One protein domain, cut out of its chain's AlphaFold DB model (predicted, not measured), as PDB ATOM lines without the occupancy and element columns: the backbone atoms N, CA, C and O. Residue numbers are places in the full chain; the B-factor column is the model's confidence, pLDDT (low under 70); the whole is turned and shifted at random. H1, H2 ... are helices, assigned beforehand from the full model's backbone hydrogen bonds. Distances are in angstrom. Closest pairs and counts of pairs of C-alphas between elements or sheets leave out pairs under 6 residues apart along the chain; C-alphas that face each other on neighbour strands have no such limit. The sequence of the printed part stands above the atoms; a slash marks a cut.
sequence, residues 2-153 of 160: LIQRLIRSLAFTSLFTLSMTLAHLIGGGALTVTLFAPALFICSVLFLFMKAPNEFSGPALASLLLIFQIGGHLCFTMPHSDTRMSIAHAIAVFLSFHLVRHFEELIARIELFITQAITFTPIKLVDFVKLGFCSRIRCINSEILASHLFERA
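Overview. This is residues 2 to 153 of the 160 residues of an uncharacterized protein of Actinobacteria bacterium (UniProt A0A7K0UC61). Three helices, H1, H2 and H3, pack with the first part of a very long helix, H4, into a compact body: H1 lies between H2 and H4, and H3 crosses H1 and H4. The far end of H4 sticks out of this body as an arm, and from its tip a thin tail with the short H5 folds back in a wide open loop to H6, which comes near H3. The printed part has 152 residues with six named helices, H1 to H6 in order along the chain, and no named strand; the class is all helix. The whole is loose, with a radius of gyration of the C-alphas of 19.9 A, and spans 65 by 38 by 24 A.

Arrangement. H1, residues 2 to 26, touches H2, residues 36 to 50, as a helical hairpin at a steep tilt of 40 degrees, opposite ways; their closest C-alphas, of Ser 9 and Leu 48, are 5.1 A apart. H3, residues 59 to 75, forms a helical hairpin with H2 at a shallow tilt of 26 degrees, touching it with residues 71 to 75 alone; the closest C-alphas are those of Ala 37 and Cys 75, 4.5 A. H3 touches H1 with residues 65 to 72 alone, at a steep tilt of 66 degrees, closest at C-alphas Met 20 and Gln 69, 5.0 A. H4, residues 83 to 119, touches H1 with residues 85 to 100 alone, at a shallow tilt of 25 degrees, opposite ways, closest at C-alphas Ala 23 and His 89, 4.7 A. H4 touches H3 at a steep tilt of 60 degrees, closest at C-alphas Leu 65 and Val 93, 6.3 A. H2 and H4 are apart. H5, residues 125 to 131, touches no helix. H6, residues 142 to 152, is close to H3 but not clearly touching, with C-alphas Pro 59 and Glu 151 7.6 A apart. Every O i to N i+4 pair is within hydrogen-bond range in H1, H2, H4 and H6; H3 has 11 of 13, and H5 0 of 3 with 1 of 4 O i to N i+3 pairs.

Along the chain. H1 begins at C-alpha 2 (207.768, 204.467, 218.667) and is 35.9 A long. H2 is 21.1 A and H3 24.1 A. H4 runs 53.8 A to C-alpha 119 (224.132, 203.357, 205.605). H6 ends at C-alpha 152 (194.399, 203.775, 193.237).

Size, cuts and confidence. The C-alphas of Pro 79 and Val 126 are the farthest apart, 65.4 A. Residues 109 to 146 stand free; the body without them spans 40 by 33 by 18 A. The printed part has no cut, and no link is long. Mean pLDDT of the printed part is 75.6; residues 52 to 55, 78 to 80 and 115 to 153 are under 70.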
ATOM      1  N   LEU A   2     208.952 203.795 218.084       83.00
ATOM      2  CA  LEU A   2     207.768 204.467 218.667       83.00
ATOM      3  C   LEU A   2     207.588 205.929 218.219       83.00
ATOM      4  O   LEU A   2     206.497 206.306 217.807       83.00
ATOM      5  N   ILE A   3     208.660 206.728 218.228       81.81
ATOM      6  CA  ILE A   3     208.619 208.138 217.792       81.81
ATOM      7  C   ILE A   3     208.162 208.253 216.331       81.81
ATOM      8  O   ILE A   3     207.307 209.066 216.008       81.81
ATOM      9  N   GLN A   4     208.668 207.387 215.450       80.56
ATOM     10  CA  GLN A   4     208.277 207.365 214.038       80.56
ATOM     11  C   GLN A   4     206.799 206.994 213.851       80.56
ATOM     12  O   GLN A   4     206.115 207.613 213.037       80.56
ATOM     13  N   ARG A   5     206.283 206.031 214.631       84.25
ATOM     14  CA  ARG A   5     204.847 205.708 214.646       84.25
ATOM     15  C   ARG A   5     204.017 206.900 215.110       84.25
ATOM     16  O   ARG A   5     203.022 207.211 214.466       84.25
ATOM     17  N   LEU A   6     204.439 207.592 216.167       87.25
ATOM     18  CA  LEU A   6     203.746 208.778 216.673       87.25
ATOM     19  C   LEU A   6     203.708 209.905 215.634       87.25
ATOM     20  O   LEU A   6     202.635 210.429 215.353       87.25
ATOM     21  N   ILE A   7     204.851 210.228 215.020       86.25
ATOM     22  CA  ILE A   7     204.953 211.259 213.975       86.25
ATOM     23  C   ILE A   7     204.031 210.928 212.800       86.25
ATOM     24  O   ILE A   7     203.280 211.791 212.351       86.25
ATOM     25  N   ARG A   8     204.038 209.672 212.328       85.81
ATOM     26  CA  ARG A   8     203.115 209.236 211.271       85.81
ATOM     27  C   ARG A   8     201.668 209.405 211.712       85.81
ATOM     28  O   ARG A   8     200.913 210.079 211.028       85.81
ATOM     29  N   SER A   9     201.297 208.874 212.871       89.56
ATOM     30  CA  SER A   9     199.918 208.935 213.380       89.56
ATOM     31  C   SER A   9     199.400 210.371 213.470       89.56
ATOM     32  O   SER A   9     198.282 210.651 213.042       89.56
ATOM     33  N   LEU A  10     200.233 211.299 213.952       90.56
ATOM     34  CA  LEU A  10     199.924 212.728 213.996       90.56
ATOM     35  C   LEU A  10     199.738 213.330 212.602       90.56
ATOM     36  O   LEU A  10     198.796 214.093 212.386       90.56
ATOM     37  N   ALA A  11     200.604 212.979 211.654       89.31
ATOM     38  CA  ALA A  11     200.515 213.485 210.295       89.31
ATOM     39  C   ALA A  11     199.253 212.983 209.576       89.31
ATOM     40  O   ALA A  11     198.516 213.784 209.007       89.31
ATOM     41  N   PHE A  12     198.939 211.689 209.671       89.62
ATOM     42  CA  PHE A  12     197.700 211.137 209.114       89.62
ATOM     43  C   PHE A  12     196.460 211.722 209.772       89.62
ATOM     44  O   PHE A  12     195.526 212.105 209.073       89.62
ATOM     45  N   THR A  13     196.461 211.845 211.102       91.81
ATOM     46  CA  THR A  13     195.338 212.466 211.812       91.81
ATOM     47  C   THR A  13     195.122 213.889 211.312       91.81
ATOM     48  O   THR A  13     194.002 214.251 210.976       91.81
ATOM     49  N   SER A  14     196.197 214.668 211.167       92.06
ATOM     50  CA  SER A  14     196.134 216.028 210.623       92.06
ATOM     51  C   SER A  14     195.557 216.063 209.205       92.06
ATOM     52  O   SER A  14     194.741 216.928 208.905       92.06
ATOM     53  N   LEU A  15     195.923 215.110 208.341       92.12
ATOM     54  CA  LEU A  15     195.379 215.008 206.983       92.12
ATOM     55  C   LEU A  15     193.897 214.622 206.966       92.12
ATOM     56  O   LEU A  15     193.132 215.146 206.158       92.12
ATOM     57  N   PHE A  16     193.464 213.743 207.866       91.38
ATOM     58  CA  PHE A  16     192.049 213.400 207.997       91.38
ATOM     59  C   PHE A  16     191.250 214.572 208.564       91.38
ATOM     60  O   PHE A  16     190.173 214.878 208.057       91.38
ATOM     61  N   THR A  17     191.799 215.298 209.541       91.50
ATOM     62  CA  THR A  17     191.211 216.549 210.026       91.50
ATOM     63  C   THR A  17     191.113 217.592 208.926       91.50
ATOM     64  O   THR A  17     190.072 218.232 208.799       91.50
ATOM     65  N   LEU A  18     192.138 217.699 208.083       90.69
ATOM     66  CA  LEU A  18     192.108 218.552 206.904       90.69
ATOM     67  C   LEU A  18     191.005 218.133 205.922       90.69
ATOM     68  O   LEU A  18     190.358 218.995 205.346       90.69
ATOM     69  N   SER A  19     190.736 216.833 205.754       90.88
ATOM     70  CA  SER A  19     189.600 216.370 204.942       90.88
ATOM     71  C   SER A  19     188.267 216.895 205.469       90.88
ATOM     72  O   SER A  19     187.450 217.406 204.702       90.88
ATOM     73  N   MET A  20     188.064 216.811 206.788       89.38
ATOM     74  CA  MET A  20     186.840 217.290 207.429       89.38
ATOM     75  C   MET A  20     186.667 218.801 207.242       89.38
ATOM     76  O   MET A  20     185.584 219.250 206.863       89.38
ATOM     77  N   THR A  21     187.728 219.582 207.470       89.31
ATOM     78  CA  THR A  21     187.680 221.042 207.308       89.31
ATOM     79  C   THR A  21     187.474 221.436 205.851       89.31
ATOM     80  O   THR A  21     186.675 222.328 205.579       89.31
ATOM     81  N   LEU A  22     188.125 220.749 204.906       89.38
ATOM     82  CA  LEU A  22     187.974 221.002 203.474       89.38
ATOM     83  C   LEU A  22     186.526 220.779 203.017       89.38
ATOM     84  O   LEU A  22     185.983 221.622 202.310       89.38
ATOM     85  N   ALA A  23     185.884 219.691 203.460       89.12
ATOM     86  CA  ALA A  23     184.478 219.419 203.154       89.12
ATOM     87  C   ALA A  23     183.562 220.561 203.624       89.12
ATOM     88  O   ALA A  23     182.734 221.050 202.858       89.12
ATOM     89  N   HIS A  24     183.763 221.041 204.853       87.19
ATOM     90  CA  HIS A  24     182.942 222.101 205.447       87.19
ATOM     91  C   HIS A  24     183.203 223.474 204.804       87.19
ATOM     92  O   HIS A  24     182.265 224.247 204.601       87.19
ATOM     93  N   LEU A  25     184.454 223.754 204.417       87.50
ATOM     94  CA  LEU A  25     184.830 224.968 203.686       87.50
ATOM     95  C   LEU A  25     184.247 224.988 202.269       87.50
ATOM     96  O   LEU A  25     183.651 225.984 201.872       87.50
ATOM     97  N   ILE A  26     184.377 223.890 201.515       87.19
ATOM     98  CA  ILE A  26     183.811 223.771 200.159       87.19
ATOM     99  C   ILE A  26     182.278 223.806 200.213       87.19
ATOM    100  O   ILE A  26     181.640 224.423 199.361       87.19
ATOM    101  N   GLY A  27     181.686 223.182 201.236       83.50
ATOM    102  CA  GLY A  27     180.248 223.209 201.499       83.50
ATOM    103  C   GLY A  27     179.714 224.601 201.848       83.50
ATOM    104  O   GLY A  27     178.504 224.812 201.808       83.50
ATOM    105  N   GLY A  28     180.603 225.561 202.127       77.44
ATOM    106  CA  GLY A  28     180.267 226.961 202.350       77.44
ATOM    107  C   GLY A  28     179.754 227.267 203.752       77.44
ATOM    108  O   GLY A  28     179.030 228.247 203.913       77.44
ATOM    109  N   GLY A  29     180.088 226.456 204.757       70.06
ATOM    110  CA  GLY A  29     179.668 226.757 206.122       70.06
ATOM    111  C   GLY A  29     180.788 227.203 207.047       70.06
ATOM    112  O   GLY A  29     181.971 227.217 206.707       70.06
ATOM    113  N   ALA A  30     180.365 227.637 208.229       70.56
ATOM    114  CA  ALA A  30     181.238 228.216 209.230       70.56
ATOM    115  C   ALA A  30     182.044 227.126 209.953       70.56
ATOM    116  O   ALA A  30     181.504 226.107 210.374       70.56
ATOM    117  N   LEU A  31     183.345 227.364 210.137       76.31
ATOM    118  CA  LEU A  31     184.214 226.511 210.953       76.31
ATOM    119  C   LEU A  31     184.123 226.920 212.426       76.31
ATOM    120  O   LEU A  31     185.066 227.445 213.014       76.31
ATOM    121  N   THR A  32     182.966 226.696 213.029       80.69
ATOM    122  CA  THR A  32     182.777 226.827 214.474       80.69
ATOM    123  C   THR A  32     183.102 225.495 215.131       80.69
ATOM    124  O   THR A  32     182.316 224.547 215.107       80.69
ATOM    125  N   VAL A  33     184.319 225.421 215.671       83.12
ATOM    126  CA  VAL A  33     184.882 224.216 216.280       83.12
ATOM    127  C   VAL A  33     184.220 223.953 217.631       83.12
ATOM    128  O   VAL A  33     184.214 224.817 218.507       83.12
ATOM    129  N   THR A  34     183.680 222.754 217.814       87.19
ATOM    130  CA  THR A  34     183.098 222.312 219.085       87.19
ATOM    131  C   THR A  34     184.161 221.725 220.016       87.19
ATOM    132  O   THR A  34     185.259 221.348 219.600       87.19
ATOM    133  N   LEU A  35     183.804 221.548 221.291       86.81
ATOM    134  CA  LEU A  35     184.630 220.828 222.270       86.81
ATOM    135  C   LEU A  35     184.866 219.349 221.908       86.81
ATOM    136  O   LEU A  35     185.752 218.720 222.484       86.81
ATOM    137  N   PHE A  36     184.120 218.789 220.950       86.81
ATOM    138  CA  PHE A  36     184.343 217.424 220.470       86.81
ATOM    139  C   PHE A  36     185.534 217.320 219.513       86.81
ATOM    140  O   PHE A  36     186.109 216.238 219.398       86.81
ATOM    141  N   ALA A  37     185.957 218.414 218.869       86.81
ATOM    142  CA  ALA A  37     187.041 218.359 217.890       86.81
ATOM    143  C   ALA A  37     188.399 217.940 218.489       86.81
ATOM    144  O   ALA A  37     189.033 217.045 217.924       86.81
ATOM    145  N   PRO A  38     188.846 218.474 219.647       88.38
ATOM    146  CA  PRO A  38     190.062 217.989 220.300       88.38
ATOM    147  C   PRO A  38     189.961 216.519 220.725       88.38
ATOM    148  O   PRO A  38     190.925 215.769 220.578       88.38
ATOM    149  N   ALA A  39     188.793 216.087 221.215       89.81
ATOM    150  CA  ALA A  39     188.568 214.702 221.623       89.81
ATOM    151  C   ALA A  39     188.656 213.746 220.425       89.81
ATOM    152  O   ALA A  39     189.370 212.745 220.490       89.81
ATOM    153  N   LEU A  40     188.004 214.086 219.306       90.25
ATOM    154  CA  LEU A  40     188.094 213.310 218.073       90.25
ATOM    155  C   LEU A  40     189.543 213.253 217.577       90.25
ATOM    156  O   LEU A  40     190.020 212.172 217.240       90.25
ATOM    157  N   PHE A  41     190.266 214.378 217.591       91.31
ATOM    158  CA  PHE A  41     191.671 214.427 217.184       91.31
ATOM    159  C   PHE A  41     192.545 213.490 218.029       91.31
ATOM    160  O   PHE A  41     193.260 212.657 217.478       91.31
ATOM    161  N   ILE A  42     192.454 213.551 219.361       91.88
ATOM    162  CA  ILE A  42     193.249 212.693 220.257       91.88
ATOM    163  C   ILE A  42     192.908 211.212 220.048       91.88
ATOM    164  O   ILE A  42     193.812 210.393 219.880       91.88
ATOM    165  N   CYS A  43     191.618 210.864 220.004       91.06
ATOM    166  CA  CYS A  43     191.178 209.489 219.755       91.06
ATOM    167  C   CYS A  43     191.691 208.960 218.411       91.06
ATOM    168  O   CYS A  43     192.096 207.802 218.310       91.06
ATOM    169  N   SER A  44     191.732 209.819 217.398       90.56
ATOM    170  CA  SER A  44     192.234 209.490 216.064       90.56
ATOM    171  C   SER A  44     193.732 209.216 216.057       90.56
ATOM    172  O   SER A  44     194.164 208.225 215.469       90.56
ATOM    173  N   VAL A  45     194.518 210.031 216.774       91.94
ATOM    174  CA  VAL A  45     195.956 209.786 216.956       91.94
ATOM    175  C   VAL A  45     196.176 208.446 217.646       91.94
ATOM    176  O   VAL A  45     197.002 207.666 217.186       91.94
ATOM    177  N   LEU A  46     195.434 208.148 218.717       91.56
ATOM    178  CA  LEU A  46     195.555 206.877 219.439       91.56
ATOM    179  C   LEU A  46     195.177 205.680 218.557       91.56
ATOM    180  O   LEU A  46     195.903 204.687 218.526       91.56
ATOM    181  N   PHE A  47     194.085 205.783 217.797       90.81
ATOM    182  CA  PHE A  47     193.653 204.741 216.867       90.81
ATOM    183  C   PHE A  47     194.716 204.463 215.793       90.81
ATOM    184  O   PHE A  47     195.143 203.318 215.620       90.81
ATOM    185  N   LEU A  48     195.196 205.512 215.118       88.50
ATOM    186  CA  LEU A  48     196.222 205.424 214.074       88.50
ATOM    187  C   LEU A  48     197.616 205.096 214.618       88.50
ATOM    188  O   LEU A  48     198.473 204.642 213.870       88.50
ATOM    189  N   PHE A  49     197.850 205.294 215.914       88.25
ATOM    190  CA  PHE A  49     199.060 204.831 216.577       88.25
ATOM    191  C   PHE A  49     199.033 203.321 216.792       88.25
ATOM    192  O   PHE A  49     200.053 202.656 216.592       88.25
ATOM    193  N   MET A  50     197.875 202.772 217.169       86.94
ATOM    194  CA  MET A  50     197.687 201.338 217.397       86.94
ATOM    195  C   MET A  50     197.673 200.540 216.091       86.94
ATOM    196  O   MET A  50     198.275 199.467 216.030       86.94
ATOM    197  N   LYS A  51     197.049 201.075 215.039       81.62
ATOM    198  CA  LYS A  51     197.015 200.484 213.696       81.62
ATOM    199  C   LYS A  51     198.239 200.886 212.875       81.62
ATOM    200  O   LYS A  51     198.664 202.030 212.941       81.62
ATOM    201  N   ALA A  52     198.834 199.979 212.098       65.44
ATOM    202  CA  ALA A  52     199.910 200.389 211.197       65.44
ATOM    203  C   ALA A  52     199.304 201.222 210.048       65.44
ATOM    204  O   ALA A  52     198.435 200.708 209.349       65.44
ATOM    205  N   PRO A  53     199.733 202.480 209.819       57.59
ATOM    206  CA  PRO A  53     199.148 203.332 208.778       57.59
ATOM    207  C   PRO A  53     199.215 202.696 207.384       57.59
ATOM    208  O   PRO A  53     198.261 202.777 206.621       57.59
ATOM    209  N   ASN A  54     200.287 201.940 207.132       63.41
ATOM    210  CA  ASN A  54     200.525 201.209 205.891       63.41
ATOM    211  C   ASN A  54     199.484 200.100 205.599       63.41
ATOM    212  O   ASN A  54     199.517 199.518 204.519       63.41
ATOM    213  N   GLU A  55     198.613 199.745 206.554       69.62
ATOM    214  CA  GLU A  55     197.536 198.760 206.351       69.62
ATOM    215  C   GLU A  55     196.339 199.344 205.586       69.62
ATOM    216  O   GLU A  55     195.485 198.588 205.121       69.62
ATOM    217  N   PHE A  56     196.238 200.671 205.461       72.94
ATOM    218  CA  PHE A  56     195.082 201.315 204.845       72.94
ATOM    219  C   PHE A  56     195.360 201.650 203.378       72.94
ATOM    220  O   PHE A  56     195.898 202.704 203.060       72.94
ATOM    221  N   SER A  57     194.936 200.776 202.465       77.00
ATOM    222  CA  SER A  57     194.975 201.036 201.022       77.00
ATOM    223  C   SER A  57     193.583 200.966 200.389       77.00
ATOM    224  O   SER A  57     192.662 200.330 200.910       77.00
ATOM    225  N   GLY A  58     193.422 201.677 199.268       81.94
ATOM    226  CA  GLY A  58     192.219 201.632 198.436       81.94
ATOM    227  C   GLY A  58     190.917 201.864 199.224       81.94
ATOM    228  O   GLY A  58     190.803 202.880 199.921       81.94
ATOM    229  N   PRO A  59     189.935 200.941 199.156       81.44
ATOM    230  CA  PRO A  59     188.639 201.104 199.813       81.44
ATOM    231  C   PRO A  59     188.725 201.343 201.324       81.44
ATOM    232  O   PRO A  59     187.963 202.149 201.848       81.44
ATOM    233  N   ALA A  60     189.673 200.713 202.025       84.31
ATOM    234  CA  ALA A  60     189.800 200.854 203.476       84.31
ATOM    235  C   ALA A  60     190.177 202.287 203.884       84.31
ATOM    236  O   ALA A  60     189.614 202.836 204.832       84.31
ATOM    237  N   LEU A  61     191.087 202.916 203.133       87.38
ATOM    238  CA  LEU A  61     191.468 204.309 203.349       87.38
ATOM    239  C   LEU A  61     190.298 205.257 203.051       87.38
ATOM    240  O   LEU A  61     190.040 206.184 203.818       87.38
ATOM    241  N   ALA A  62     189.565 205.007 201.963       87.25
ATOM    242  CA  ALA A  62     188.389 205.796 201.603       87.25
ATOM    243  C   ALA A  62     187.280 205.692 202.667       87.25
ATOM    244  O   ALA A  62     186.705 206.707 203.060       87.25
ATOM    245  N   SER A  63     187.017 204.489 203.187       88.69
ATOM    246  CA  SER A  63     186.071 204.278 204.287       88.69
ATOM    247  C   SER A  63     186.501 205.003 205.557       88.69
ATOM    248  O   SER A  63     185.668 205.616 206.219       88.69
ATOM    249  N   LEU A  64     187.794 204.981 205.886       89.50
ATOM    250  CA  LEU A  64     188.304 205.690 207.054       89.50
ATOM    251  C   LEU A  64     188.124 207.207 206.904       89.50
ATOM    252  O   LEU A  64     187.618 207.850 207.817       89.50
ATOM    253  N   LEU A  65     188.426 207.770 205.731       90.88
ATOM    254  CA  LEU A  65     188.158 209.182 205.433       90.88
ATOM    255  C   LEU A  65     186.673 209.538 205.576       90.88
ATOM    256  O   LEU A  65     186.354 210.570 206.164       90.88
ATOM    257  N   LEU A  66     185.766 208.679 205.103       90.00
ATOM    258  CA  LEU A  66     184.322 208.872 205.269       90.00
ATOM    259  C   LEU A  66     183.898 208.858 206.743       90.00
ATOM    260  O   LEU A  66     183.154 209.740 207.165       90.00
ATOM    261  N   ILE A  67     184.396 207.909 207.542       90.00
ATOM    262  CA  ILE A  67     184.117 207.846 208.987       90.00
ATOM    263  C   ILE A  67     184.558 209.142 209.671       90.00
ATOM    264  O   ILE A  67     183.816 209.708 210.474       90.00
ATOM    265  N   PHE A  68     185.744 209.639 209.323       89.69
ATOM    266  CA  PHE A  68     186.243 210.901 209.850       89.69
ATOM    267  C   PHE A  68     185.367 212.072 209.423       89.69
ATOM    268  O   PHE A  68     184.986 212.873 210.264       89.69
ATOM    269  N   GLN A  69     184.968 212.149 208.156       89.50
ATOM    270  CA  GLN A  69     184.058 213.193 207.694       89.50
ATOM    271  C   GLN A  69     182.704 213.181 208.411       89.50
ATOM    272  O   GLN A  69     182.210 214.252 208.758       89.50
ATOM    273  N   ILE A  70     182.151 211.999 208.703       87.44
ATOM    274  CA  ILE A  70     180.941 211.856 209.523       87.44
ATOM    275  C   ILE A  70     181.197 212.381 210.943       87.44
ATOM    276  O   ILE A  70     180.410 213.172 211.459       87.44
ATOM    277  N   GLY A  71     182.326 212.007 211.554       85.44
ATOM    278  CA  GLY A  71     182.761 212.550 212.847       85.44
ATOM    279  C   GLY A  71     182.961 214.071 212.828       85.44
ATOM    280  O   GLY A  71     182.732 214.742 213.834       85.44
ATOM    281  N   GLY A  72     183.306 214.636 211.670       84.25
ATOM    282  CA  GLY A  72     183.420 216.072 211.435       84.25
ATOM    283  C   GLY A  72     182.135 216.839 211.741       84.25
ATOM    284  O   GLY A  72     182.216 217.931 212.296       84.25
ATOM    285  N   HIS A  73     180.958 216.250 211.517       86.31
ATOM    286  CA  HIS A  73     179.682 216.882 211.877       86.31
ATOM    287  C   HIS A  73     179.486 217.049 213.390       86.31
ATOM    288  O   HIS A  73     178.702 217.888 213.821       86.31
ATOM    289  N   LEU A  74     180.204 216.280 214.214       84.31
ATOM    290  CA  LEU A  74     180.240 216.492 215.665       84.31
ATOM    291  C   LEU A  74     181.241 217.594 216.048       84.31
ATOM    292  O   LEU A  74     181.101 218.234 217.090       84.31
ATOM    293  N   CYS A  75     182.256 217.810 215.207       84.44
ATOM    294  CA  CYS A  75     183.356 218.750 215.426       84.44
ATOM    295  C   CYS A  75     183.047 220.168 214.937       84.44
ATOM    296  O   CYS A  75     183.615 221.122 215.467       84.44
ATOM    297  N   PHE A  76     182.173 220.309 213.942       83.69
ATOM    298  CA  PHE A  76     181.789 221.584 213.347       83.69
ATOM    299  C   PHE A  76     180.281 221.762 213.438       83.69
ATOM    300  O   PHE A  76     179.519 220.886 213.030       83.69
ATOM    301  N   THR A  77     179.831 222.903 213.954       70.81
ATOM    302  CA  THR A  77     178.397 223.202 213.949       70.81
ATOM    303  C   THR A  77     177.970 223.683 212.567       70.81
ATOM    304  O   THR A  77     178.377 224.744 212.101       70.81
ATOM    305  N   MET A  78     177.119 222.901 211.907       67.81
ATOM    306  CA  MET A  78     176.461 223.281 210.659       67.81
ATOM    307  C   MET A  78     174.949 223.154 210.835       67.81
ATOM    308  O   MET A  78     174.486 222.092 211.251       67.81
ATOM    309  N   PRO A  79     174.169 224.205 210.533       59.06
ATOM    310  CA  PRO A  79     172.730 224.179 210.763       59.06
ATOM    311  C   PRO A  79     171.970 223.300 209.758       59.06
ATOM    312  O   PRO A  79     170.899 222.810 210.105       59.06
ATOM    313  N   HIS A  80     172.508 223.048 208.553       67.69
ATOM    314  CA  HIS A  80     171.801 222.312 207.497       67.69
ATOM    315  C   HIS A  80     172.710 221.375 206.685       67.69
ATOM    316  O   HIS A  80     173.856 221.701 206.375       67.69
ATOM    317  N   SER A  81     172.170 220.200 206.347       76.19
ATOM    318  CA  SER A  81     172.790 219.191 205.483       76.19
ATOM    319  C   SER A  81     172.079 219.199 204.130       76.19
ATOM    320  O   SER A  81     171.047 218.552 203.959       76.19
ATOM    321  N   ASP A  82     172.614 219.976 203.189       84.31
ATOM    322  CA  ASP A  82     172.056 220.129 201.840       84.31
ATOM    323  C   ASP A  82     172.821 219.290 200.803       84.31
ATOM    324  O   ASP A  82     173.942 218.826 201.033       84.31
ATOM    325  N   THR A  83     172.275 219.162 199.591       86.31
ATOM    326  CA  THR A  83     172.951 218.475 198.470       86.31
ATOM    327  C   THR A  83     174.341 219.053 198.185       86.31
ATOM    328  O   THR A  83     175.281 218.304 197.925       86.31
ATOM    329  N   ARG A  84     174.519 220.372 198.331       87.12
ATOM    330  CA  ARG A  84     175.826 221.045 198.217       87.12
ATOM    331  C   ARG A  84     176.841 220.528 199.237       87.12
ATOM    332  O   ARG A  84     177.994 220.312 198.873       87.12
ATOM    333  N   MET A  85     176.407 220.282 200.473       88.56
ATOM    334  CA  MET A  85     177.245 219.700 201.519       88.56
ATOM    335  C   MET A  85     177.656 218.275 201.138       88.56
ATOM    336  O   MET A  85     178.839 217.951 201.154       88.56
ATOM    337  N   SER A  86     176.713 217.442 200.689       88.31
ATOM    338  CA  SER A  86     177.029 216.066 200.271       88.31
ATOM    339  C   SER A  86     178.048 216.002 199.120       88.31
ATOM    340  O   SER A  86     178.982 215.200 199.158       88.31
ATOM    341  N   ILE A  87     177.934 216.904 198.136       90.00
ATOM    342  CA  ILE A  87     178.889 217.022 197.025       90.00
ATOM    343  C   ILE A  87     180.252 217.498 197.543       90.00
ATOM    344  O   ILE A  87     181.280 216.956 197.142       90.00
ATOM    345  N   ALA A  88     180.277 218.467 198.461       91.56
ATOM    346  CA  ALA A  88     181.511 218.951 199.071       91.56
ATOM    347  C   ALA A  88     182.249 217.844 199.837       91.56
ATOM    348  O   ALA A  88     183.463 217.709 199.691       91.56
ATOM    349  N   HIS A  89     181.521 217.005 200.575       91.38
ATOM    350  CA  HIS A  89     182.072 215.819 201.223       91.38
ATOM    351  C   HIS A  89     182.658 214.836 200.205       91.38
ATOM    352  O   HIS A  89     183.812 214.440 200.348       91.38
ATOM    353  N   ALA A  90     181.935 214.509 199.127       90.44
ATOM    354  CA  ALA A  90     182.441 213.618 198.081       90.44
ATOM    355  C   ALA A  90     183.737 214.144 197.430       90.44
ATOM    356  O   ALA A  90     184.713 213.403 197.294       90.44
ATOM    357  N   ILE A  91     183.779 215.438 197.090       91.81
ATOM    358  CA  ILE A  91     184.973 216.099 196.542       91.81
ATOM    359  C   ILE A  91     186.117 216.072 197.561       91.81
ATOM    360  O   ILE A  91     187.252 215.741 197.214       91.81
ATOM    361  N   ALA A  92     185.835 216.378 198.827       91.44
ATOM    362  CA  ALA A  92     186.838 216.367 199.881       91.44
ATOM    363  C   ALA A  92     187.378 214.959 200.157       91.44
ATOM    364  O   ALA A  92     188.582 214.818 200.346       91.44
ATOM    365  N   VAL A  93     186.547 213.907 200.115       90.69
ATOM    366  CA  VAL A  93     187.025 212.516 200.223       90.69
ATOM    367  C   VAL A  93     187.989 212.220 199.088       90.69
ATOM    368  O   VAL A  93     189.074 211.702 199.335       90.69
ATOM    369  N   PHE A  94     187.621 212.569 197.855       91.12
ATOM    370  CA  PHE A  94     188.455 212.325 196.682       91.12
ATOM    371  C   PHE A  94     189.815 213.026 196.796       91.12
ATOM    372  O   PHE A  94     190.864 212.395 196.655       91.12
ATOM    373  N   LEU A  95     189.812 214.324 197.112       92.19
ATOM    374  CA  LEU A  95     191.036 215.109 197.261       92.19
ATOM    375  C   LEU A  95     191.897 214.600 198.419       92.19
ATOM    376  O   LEU A  95     193.105 214.431 198.265       92.19
ATOM    377  N   SER A  96     191.286 214.318 199.569       91.31
ATOM    378  CA  SER A  96     192.009 213.832 200.741       91.31
ATOM    379  C   SER A  96     192.545 212.422 200.559       91.31
ATOM    380  O   SER A  96     193.635 212.140 201.044       91.31
ATOM    381  N   PHE A  97     191.849 211.557 199.823       90.75
ATOM    382  CA  PHE A  97     192.353 210.234 199.465       90.75
ATOM    383  C   PHE A  97     193.670 210.345 198.693       90.75
ATOM    384  O   PHE A  97     194.673 209.745 199.083       90.75
ATOM    385  N   HIS A  98     193.697 211.174 197.648       89.44
ATOM    386  CA  HIS A  98     194.919 211.411 196.882       89.44
ATOM    387  C   HIS A  98     196.007 212.083 197.719       89.44
ATOM    388  O   HIS A  98     197.168 211.683 197.639       89.44
ATOM    389  N   LEU A  99     195.647 213.059 198.554       89.88
ATOM    390  CA  LEU A  99     196.596 213.755 199.417       89.88
ATOM    391  C   LEU A  99     197.265 212.802 200.414       89.88
ATOM    392  O   LEU A  99     198.489 212.803 200.534       89.88
ATOM    393  N   VAL A 100     196.479 211.966 201.098       89.19
ATOM    394  CA  VAL A 100     196.992 210.984 202.062       89.19
ATOM    395  C   VAL A 100     197.891 209.974 201.363       89.19
ATOM    396  O   VAL A 100     198.991 209.707 201.840       89.19
ATOM    397  N   ARG A 101     197.491 209.492 200.184       85.50
ATOM    398  CA  ARG A 101     198.309 208.562 199.404       85.50
ATOM    399  C   ARG A 101     199.641 209.177 198.964       85.50
ATOM    400  O   ARG A 101     200.685 208.539 199.073       85.50
ATOM    401  N   HIS A 102     199.626 210.411 198.459       86.50
ATOM    402  CA  HIS A 102     200.856 211.103 198.071       86.50
ATOM    403  C   HIS A 102     201.764 211.360 199.271       86.50
ATOM    404  O   HIS A 102     202.984 211.247 199.156       86.50
ATOM    405  N   PHE A 103     201.178 211.664 200.427       86.88
ATOM    406  CA  PHE A 103     201.923 211.831 201.663       86.88
ATOM    407  C   PHE A 103     202.575 210.522 202.131       86.88
ATOM    408  O   PHE A 103     203.745 210.529 202.510       86.88
ATOM    409  N   GLU A 104     201.872 209.390 202.041       84.06
ATOM    410  CA  GLU A 104     202.453 208.068 202.298       84.06
ATOM    411  C   GLU A 104     203.633 207.758 201.385       84.06
ATOM    412  O   GLU A 104     204.698 207.354 201.855       84.06
ATOM    413  N   GLU A 105     203.463 207.978 200.081       83.00
ATOM    414  CA  GLU A 105     204.520 207.738 199.104       83.00
ATOM    415  C   GLU A 105     205.742 208.628 199.371       83.00
ATOM    416  O   GLU A 105     206.882 208.159 199.314       83.00
ATOM    417  N   LEU A 106     205.517 209.899 199.713       82.31
ATOM    418  CA  LEU A 106     206.575 210.830 200.090       82.31
ATOM    419  C   LEU A 106     207.321 210.345 201.337       82.31
ATOM    420  O   LEU A 106     208.549 210.294 201.331       82.31
ATOM    421  N   ILE A 107     206.597 209.944 202.386       81.81
ATOM    422  CA  ILE A 107     207.195 209.409 203.610       81.81
ATOM    423  C   ILE A 107     208.018 208.152 203.320       81.81
ATOM    424  O   ILE A 107     209.124 208.027 203.843       81.81
ATOM    425  N   ALA A 108     207.507 207.232 202.501       79.31
ATOM    426  CA  ALA A 108     208.220 206.010 202.144       79.31
ATOM    427  C   ALA A 108     209.524 206.321 201.390       79.31
ATOM    428  O   ALA A 108     210.569 205.738 201.677       79.31
ATOM    429  N   ARG A 109     209.496 207.292 200.466       77.31
ATOM    430  CA  ARG A 109     210.689 207.743 199.732       77.31
ATOM    431  C   ARG A 109     211.700 208.445 200.641       77.31
ATOM    432  O   ARG A 109     212.895 208.189 200.515       77.31
ATOM    433  N   ILE A 110     211.239 209.293 201.561       78.06
ATOM    434  CA  ILE A 110     212.100 209.963 202.546       78.06
ATOM    435  C   ILE A 110     212.751 208.934 203.472       78.06
ATOM    436  O   ILE A 110     213.945 209.030 203.735       78.06
ATOM    437  N   GLU A 111     212.001 207.935 203.940       76.00
ATOM    438  CA  GLU A 111     212.542 206.867 204.782       76.00
ATOM    439  C   GLU A 111     213.650 206.100 204.055       76.00
ATOM    440  O   GLU A 111     214.746 205.973 204.594       76.00
ATOM    441  N   LEU A 112     213.417 205.692 202.801       74.19
ATOM    442  CA  LEU A 112     214.442 205.050 201.974       74.19
ATOM    443  C   LEU A 112     215.687 205.930 201.808       74.19
ATOM    444  O   LEU A 112     216.803 205.436 201.957       74.19
ATOM    445  N   PHE A 113     215.504 207.224 201.536       74.38
ATOM    446  CA  PHE A 113     216.611 208.165 201.383       74.38
ATOM    447  C   PHE A 113     217.421 208.314 202.675       74.38
ATOM    448  O   PHE A 113     218.646 208.231 202.645       74.38
ATOM    449  N   ILE A 114     216.756 208.480 203.821       72.81
ATOM    450  CA  ILE A 114     217.413 208.604 205.127       72.81
ATOM    451  C   ILE A 114     218.151 207.308 205.481       72.81
ATOM    452  O   ILE A 114     219.306 207.360 205.899       72.81
ATOM    453  N   THR A 115     217.537 206.138 205.285       68.44
ATOM    454  CA  THR A 115     218.198 204.850 205.551       68.44
ATOM    455  C   THR A 115     219.421 204.652 204.657       68.44
ATOM    456  O   THR A 115     220.460 204.203 205.142       68.44
ATOM    457  N   GLN A 116     219.340 205.027 203.379       59.56
ATOM    458  CA  GLN A 116     220.488 205.000 202.469       59.56
ATOM    459  C   GLN A 116     221.580 205.972 202.926       59.56
ATOM    460  O   GLN A 116     222.729 205.569 203.063       59.56
ATOM    461  N   ALA A 117     221.231 207.217 203.256       58.84
ATOM    462  CA  ALA A 117     222.177 208.229 203.726       58.84
ATOM    463  C   ALA A 117     222.900 207.828 205.025       58.84
ATOM    464  O   ALA A 117     224.085 208.108 205.177       58.84
ATOM    465  N   ILE A 118     222.222 207.130 205.942       56.75
ATOM    466  CA  ILE A 118     222.816 206.637 207.196       56.75
ATOM    467  C   ILE A 118     223.669 205.375 206.966       56.75
ATOM    468  O   ILE A 118     224.657 205.161 207.666       56.75
ATOM    469  N   THR A 119     223.330 204.542 205.976       49.81
ATOM    470  CA  THR A 119     224.132 203.357 205.605       49.81
ATOM    471  C   THR A 119     225.310 203.676 204.684       49.81
ATOM    472  O   THR A 119     226.188 202.823 204.527       49.81
ATOM    473  N   PHE A 120     225.407 204.906 204.162       45.75
ATOM    474  CA  PHE A 120     226.610 205.465 203.533       45.75
ATOM    475  C   PHE A 120     227.723 205.712 204.574       45.75
ATOM    476  O   PHE A 120     228.171 206.823 204.833       45.75
ATOM    477  N   THR A 121     228.218 204.613 205.139       44.66
ATOM    478  CA  THR A 121     229.610 204.485 205.575       44.66
ATOM    479  C   THR A 121     230.493 204.379 204.315       44.66
ATOM    480  O   THR A 121     230.079 203.778 203.319       44.66
ATOM    481  N   PRO A 122     231.690 204.991 204.284       43.66
ATOM    482  CA  PRO A 122     232.301 205.528 203.058       43.66
ATOM    483  C   PRO A 122     232.957 204.507 202.101       43.66
ATOM    484  O   PRO A 122     233.846 204.877 201.344       43.66
ATOM    485  N   ILE A 123     232.556 203.230 202.085       48.50
ATOM    486  CA  ILE A 123     233.308 202.182 201.358       48.50
ATOM    487  C   ILE A 123     232.622 201.679 200.070       48.50
ATOM    488  O   ILE A 123     233.284 201.062 199.243       48.50
ATOM    489  N   LYS A 124     231.336 201.962 199.805       41.47
ATOM    490  CA  LYS A 124     230.609 201.304 198.686       41.47
ATOM    491  C   LYS A 124     229.996 202.218 197.617       41.47
ATOM    492  O   LYS A 124     229.069 201.814 196.920       41.47
ATOM    493  N   LEU A 125     230.524 203.429 197.427       45.53
ATOM    494  CA  LEU A 125     230.045 204.326 196.360       45.53
ATOM    495  C   LEU A 125     230.408 203.826 194.941       45.53
ATOM    496  O   LEU A 125     229.761 204.202 193.968       45.53
ATOM    497  N   VAL A 126     231.411 202.948 194.819       48.09
ATOM    498  CA  VAL A 126     231.917 202.453 193.523       48.09
ATOM    499  C   VAL A 126     231.035 201.343 192.927       48.09
ATOM    500  O   VAL A 126     230.943 201.225 191.706       48.09
ATOM    501  N   ASP A 127     230.311 200.583 193.755       48.00
ATOM    502  CA  ASP A 127     229.485 199.462 193.276       48.00
ATOM    503  C   ASP A 127     228.073 199.893 192.844       48.00
ATOM    504  O   ASP A 127     227.468 199.272 191.968       48.00
ATOM    505  N   PHE A 128     227.549 200.991 193.401       45.25
ATOM    506  CA  PHE A 128     226.175 201.440 193.132       45.25
ATOM    507  C   PHE A 128     225.999 202.018 191.717       45.25
ATOM    508  O   PHE A 128     224.934 201.891 191.115       45.25
ATOM    509  N   VAL A 129     227.066 202.581 191.141       48.56
ATOM    510  CA  VAL A 129     227.057 203.138 189.776       48.56
ATOM    511  C   VAL A 129     227.045 202.034 188.708       48.56
ATOM    512  O   VAL A 129     226.564 202.260 187.602       48.56
ATOM    513  N   LYS A 130     227.496 200.810 189.025       41.38
ATOM    514  CA  LYS A 130     227.516 199.691 188.063       41.38
ATOM    515  C   LYS A 130     226.206 198.899 187.974       41.38
ATOM    516  O   LYS A 130     226.025 198.165 187.008       41.38
ATOM    517  N   LEU A 131     225.293 199.041 188.937       45.72
ATOM    518  CA  LEU A 131     224.051 198.248 189.006       45.72
ATOM    519  C   LEU A 131     222.775 199.030 188.660       45.72
ATOM    520  O   LEU A 131     221.730 198.426 188.411       45.72
ATOM    521  N   GLY A 132     222.836 200.360 188.603       45.78
ATOM    522  CA  GLY A 132     221.709 201.200 188.209       45.78
ATOM    523  C   GLY A 132     221.745 201.524 186.721       45.78
ATOM    524  O   GLY A 132     222.507 202.397 186.342       45.78
ATOM    525  N   PHE A 133     220.938 200.832 185.903       41.75
ATOM    526  CA  PHE A 133     220.056 201.446 184.880       41.75
ATOM    527  C   PHE A 133     219.359 200.437 183.943       41.75
ATOM    528  O   PHE A 133     218.425 200.826 183.250       41.75
ATOM    529  N   CYS A 134     219.738 199.150 183.913       38.81
ATOM    530  CA  CYS A 134     219.400 198.299 182.753       38.81
ATOM    531  C   CYS A 134     218.371 197.157 182.932       38.81
ATOM    532  O   CYS A 134     218.204 196.386 181.995       38.81
ATOM    533  N   SER A 135     217.650 196.998 184.054       39.78
ATOM    534  CA  SER A 135     216.789 195.795 184.224       39.78
ATOM    535  C   SER A 135     215.328 195.999 184.636       39.78
ATOM    536  O   SER A 135     214.605 195.012 184.740       39.78
ATOM    537  N   ARG A 136     214.827 197.230 184.819       42.09
ATOM    538  CA  ARG A 136     213.447 197.449 185.317       42.09
ATOM    539  C   ARG A 136     212.372 197.734 184.264       42.09
ATOM    540  O   ARG A 136     211.244 198.041 184.631       42.09
ATOM    541  N   ILE A 137     212.690 197.595 182.977       42.50
ATOM    542  CA  ILE A 137     211.717 197.708 181.880       42.50
ATOM    543  C   ILE A 137     211.545 196.326 181.242       42.50
ATOM    544  O   ILE A 137     211.944 196.094 180.106       42.50
ATOM    545  N   ARG A 138     211.001 195.358 181.983       38.72
ATOM    546  CA  ARG A 138     210.450 194.143 181.371       38.72
ATOM    547  C   ARG A 138     209.325 193.574 182.227       38.72
ATOM    548  O   ARG A 138     209.546 193.170 183.359       38.72
ATOM    549  N   CYS A 139     208.147 193.554 181.606       40.66
ATOM    550  CA  CYS A 139     206.925 192.850 181.992       40.66
ATOM    551  C   CYS A 139     206.196 193.369 183.242       40.66
ATOM    552  O   CYS A 139     206.256 192.781 184.317       40.66
ATOM    553  N   ILE A 140     205.413 194.437 183.062       44.19
ATOM    554  CA  ILE A 140     204.255 194.705 183.925       44.19
ATOM    555  C   ILE A 140     203.153 193.737 183.477       44.19
ATOM    556  O   ILE A 140     202.518 193.947 182.445       44.19
ATOM    557  N   ASN A 141     202.980 192.643 184.222       47.31
ATOM    558  CA  ASN A 141     201.842 191.737 184.082       47.31
ATOM    559  C   ASN A 141     200.529 192.502 184.325       47.31
ATOM    560  O   ASN A 141     200.455 193.350 185.218       47.31
ATOM    561  N   SER A 142     199.485 192.177 183.560       53.84
ATOM    562  CA  SER A 142     198.150 192.794 183.642       53.84
ATOM    563  C   SER A 142     197.523 192.723 185.042       53.84
ATOM    564  O   SER A 142     196.783 193.627 185.422       53.84
ATOM    565  N   GLU A 143     197.874 191.717 185.846       51.94
ATOM    566  CA  GLU A 143     197.409 191.568 187.232       51.94
ATOM    567  C   GLU A 143     198.004 192.610 188.191       51.94
ATOM    568  O   GLU A 143     197.308 193.099 189.077       51.94
ATOM    569  N   ILE A 144     199.264 193.012 187.988       56.69
ATOM    570  CA  ILE A 144     199.923 194.056 188.794       56.69
ATOM    571  C   ILE A 144     199.350 195.433 188.440       56.69
ATOM    572  O   ILE A 144     199.219 196.310 189.292       56.69
ATOM    573  N   LEU A 145     198.984 195.631 187.171       49.31
ATOM    574  CA  LEU A 145     198.312 196.851 186.741       49.31
ATOM    575  C   LEU A 145     196.899 196.935 187.336       49.31
ATOM    576  O   LEU A 145     196.521 197.993 187.830       49.31
ATOM    577  N   ALA A 146     196.149 195.830 187.343       55.69
ATOM    578  CA  ALA A 146     194.815 195.766 187.934       55.69
ATOM    579  C   ALA A 146     194.839 195.984 189.456       55.69
ATOM    580  O   ALA A 146     194.037 196.763 189.968       55.69
ATOM    581  N   SER A 147     195.791 195.381 190.176       56.94
ATOM    582  CA  SER A 147     195.943 195.602 191.621       56.94
ATOM    583  C   SER A 147     196.343 197.044 191.939       56.94
ATOM    584  O   SER A 147     195.757 197.661 192.826       56.94
ATOM    585  N   HIS A 148     197.245 197.643 191.157       53.62
ATOM    586  CA  HIS A 148     197.574 199.060 191.300       53.62
ATOM    587  C   HIS A 148     196.412 199.990 190.953       53.62
ATOM    588  O   HIS A 148     196.274 201.030 191.596       53.62
ATOM    589  N   LEU A 149     195.585 199.651 189.959       55.56
ATOM    590  CA  LEU A 149     194.382 200.415 189.628       55.56
ATOM    591  C   LEU A 149     193.356 200.328 190.757       55.56
ATOM    592  O   LEU A 149     192.839 201.363 191.151       55.56
ATOM    593  N   PHE A 150     193.129 199.145 191.331       61.59
ATOM    594  CA  PHE A 150     192.196 198.956 192.444       61.59
ATOM    595  C   PHE A 150     192.667 199.654 193.724       61.59
ATOM    596  O   PHE A 150     191.891 200.318 194.404       61.59
ATOM    597  N   GLU A 151     193.967 199.601 194.022       59.12
ATOM    598  CA  GLU A 151     194.539 200.374 195.123       59.12
ATOM    599  C   GLU A 151     194.390 201.880 194.903       59.12
ATOM    600  O   GLU A 151     194.273 202.616 195.882       59.12
ATOM    601  N   ARG A 152     194.465 202.355 193.648       56.78
ATOM    602  CA  ARG A 152     194.399 203.775 193.237       56.78
ATOM    603  C   ARG A 152     192.995 204.273 192.941       56.78
ATOM    604  O   ARG A 152     192.830 205.481 192.774       56.78
ATOM    605  N   ALA A 153     192.021 203.376 192.878       52.44
ATOM    606  CA  ALA A 153     190.673 203.692 192.478       52.44
ATOM    607  C   ALA A 153     189.976 204.491 193.591       52.44
ATOM    608  O   ALA A 153     189.876 204.014 194.725       52.44
TER     609      ALA A 153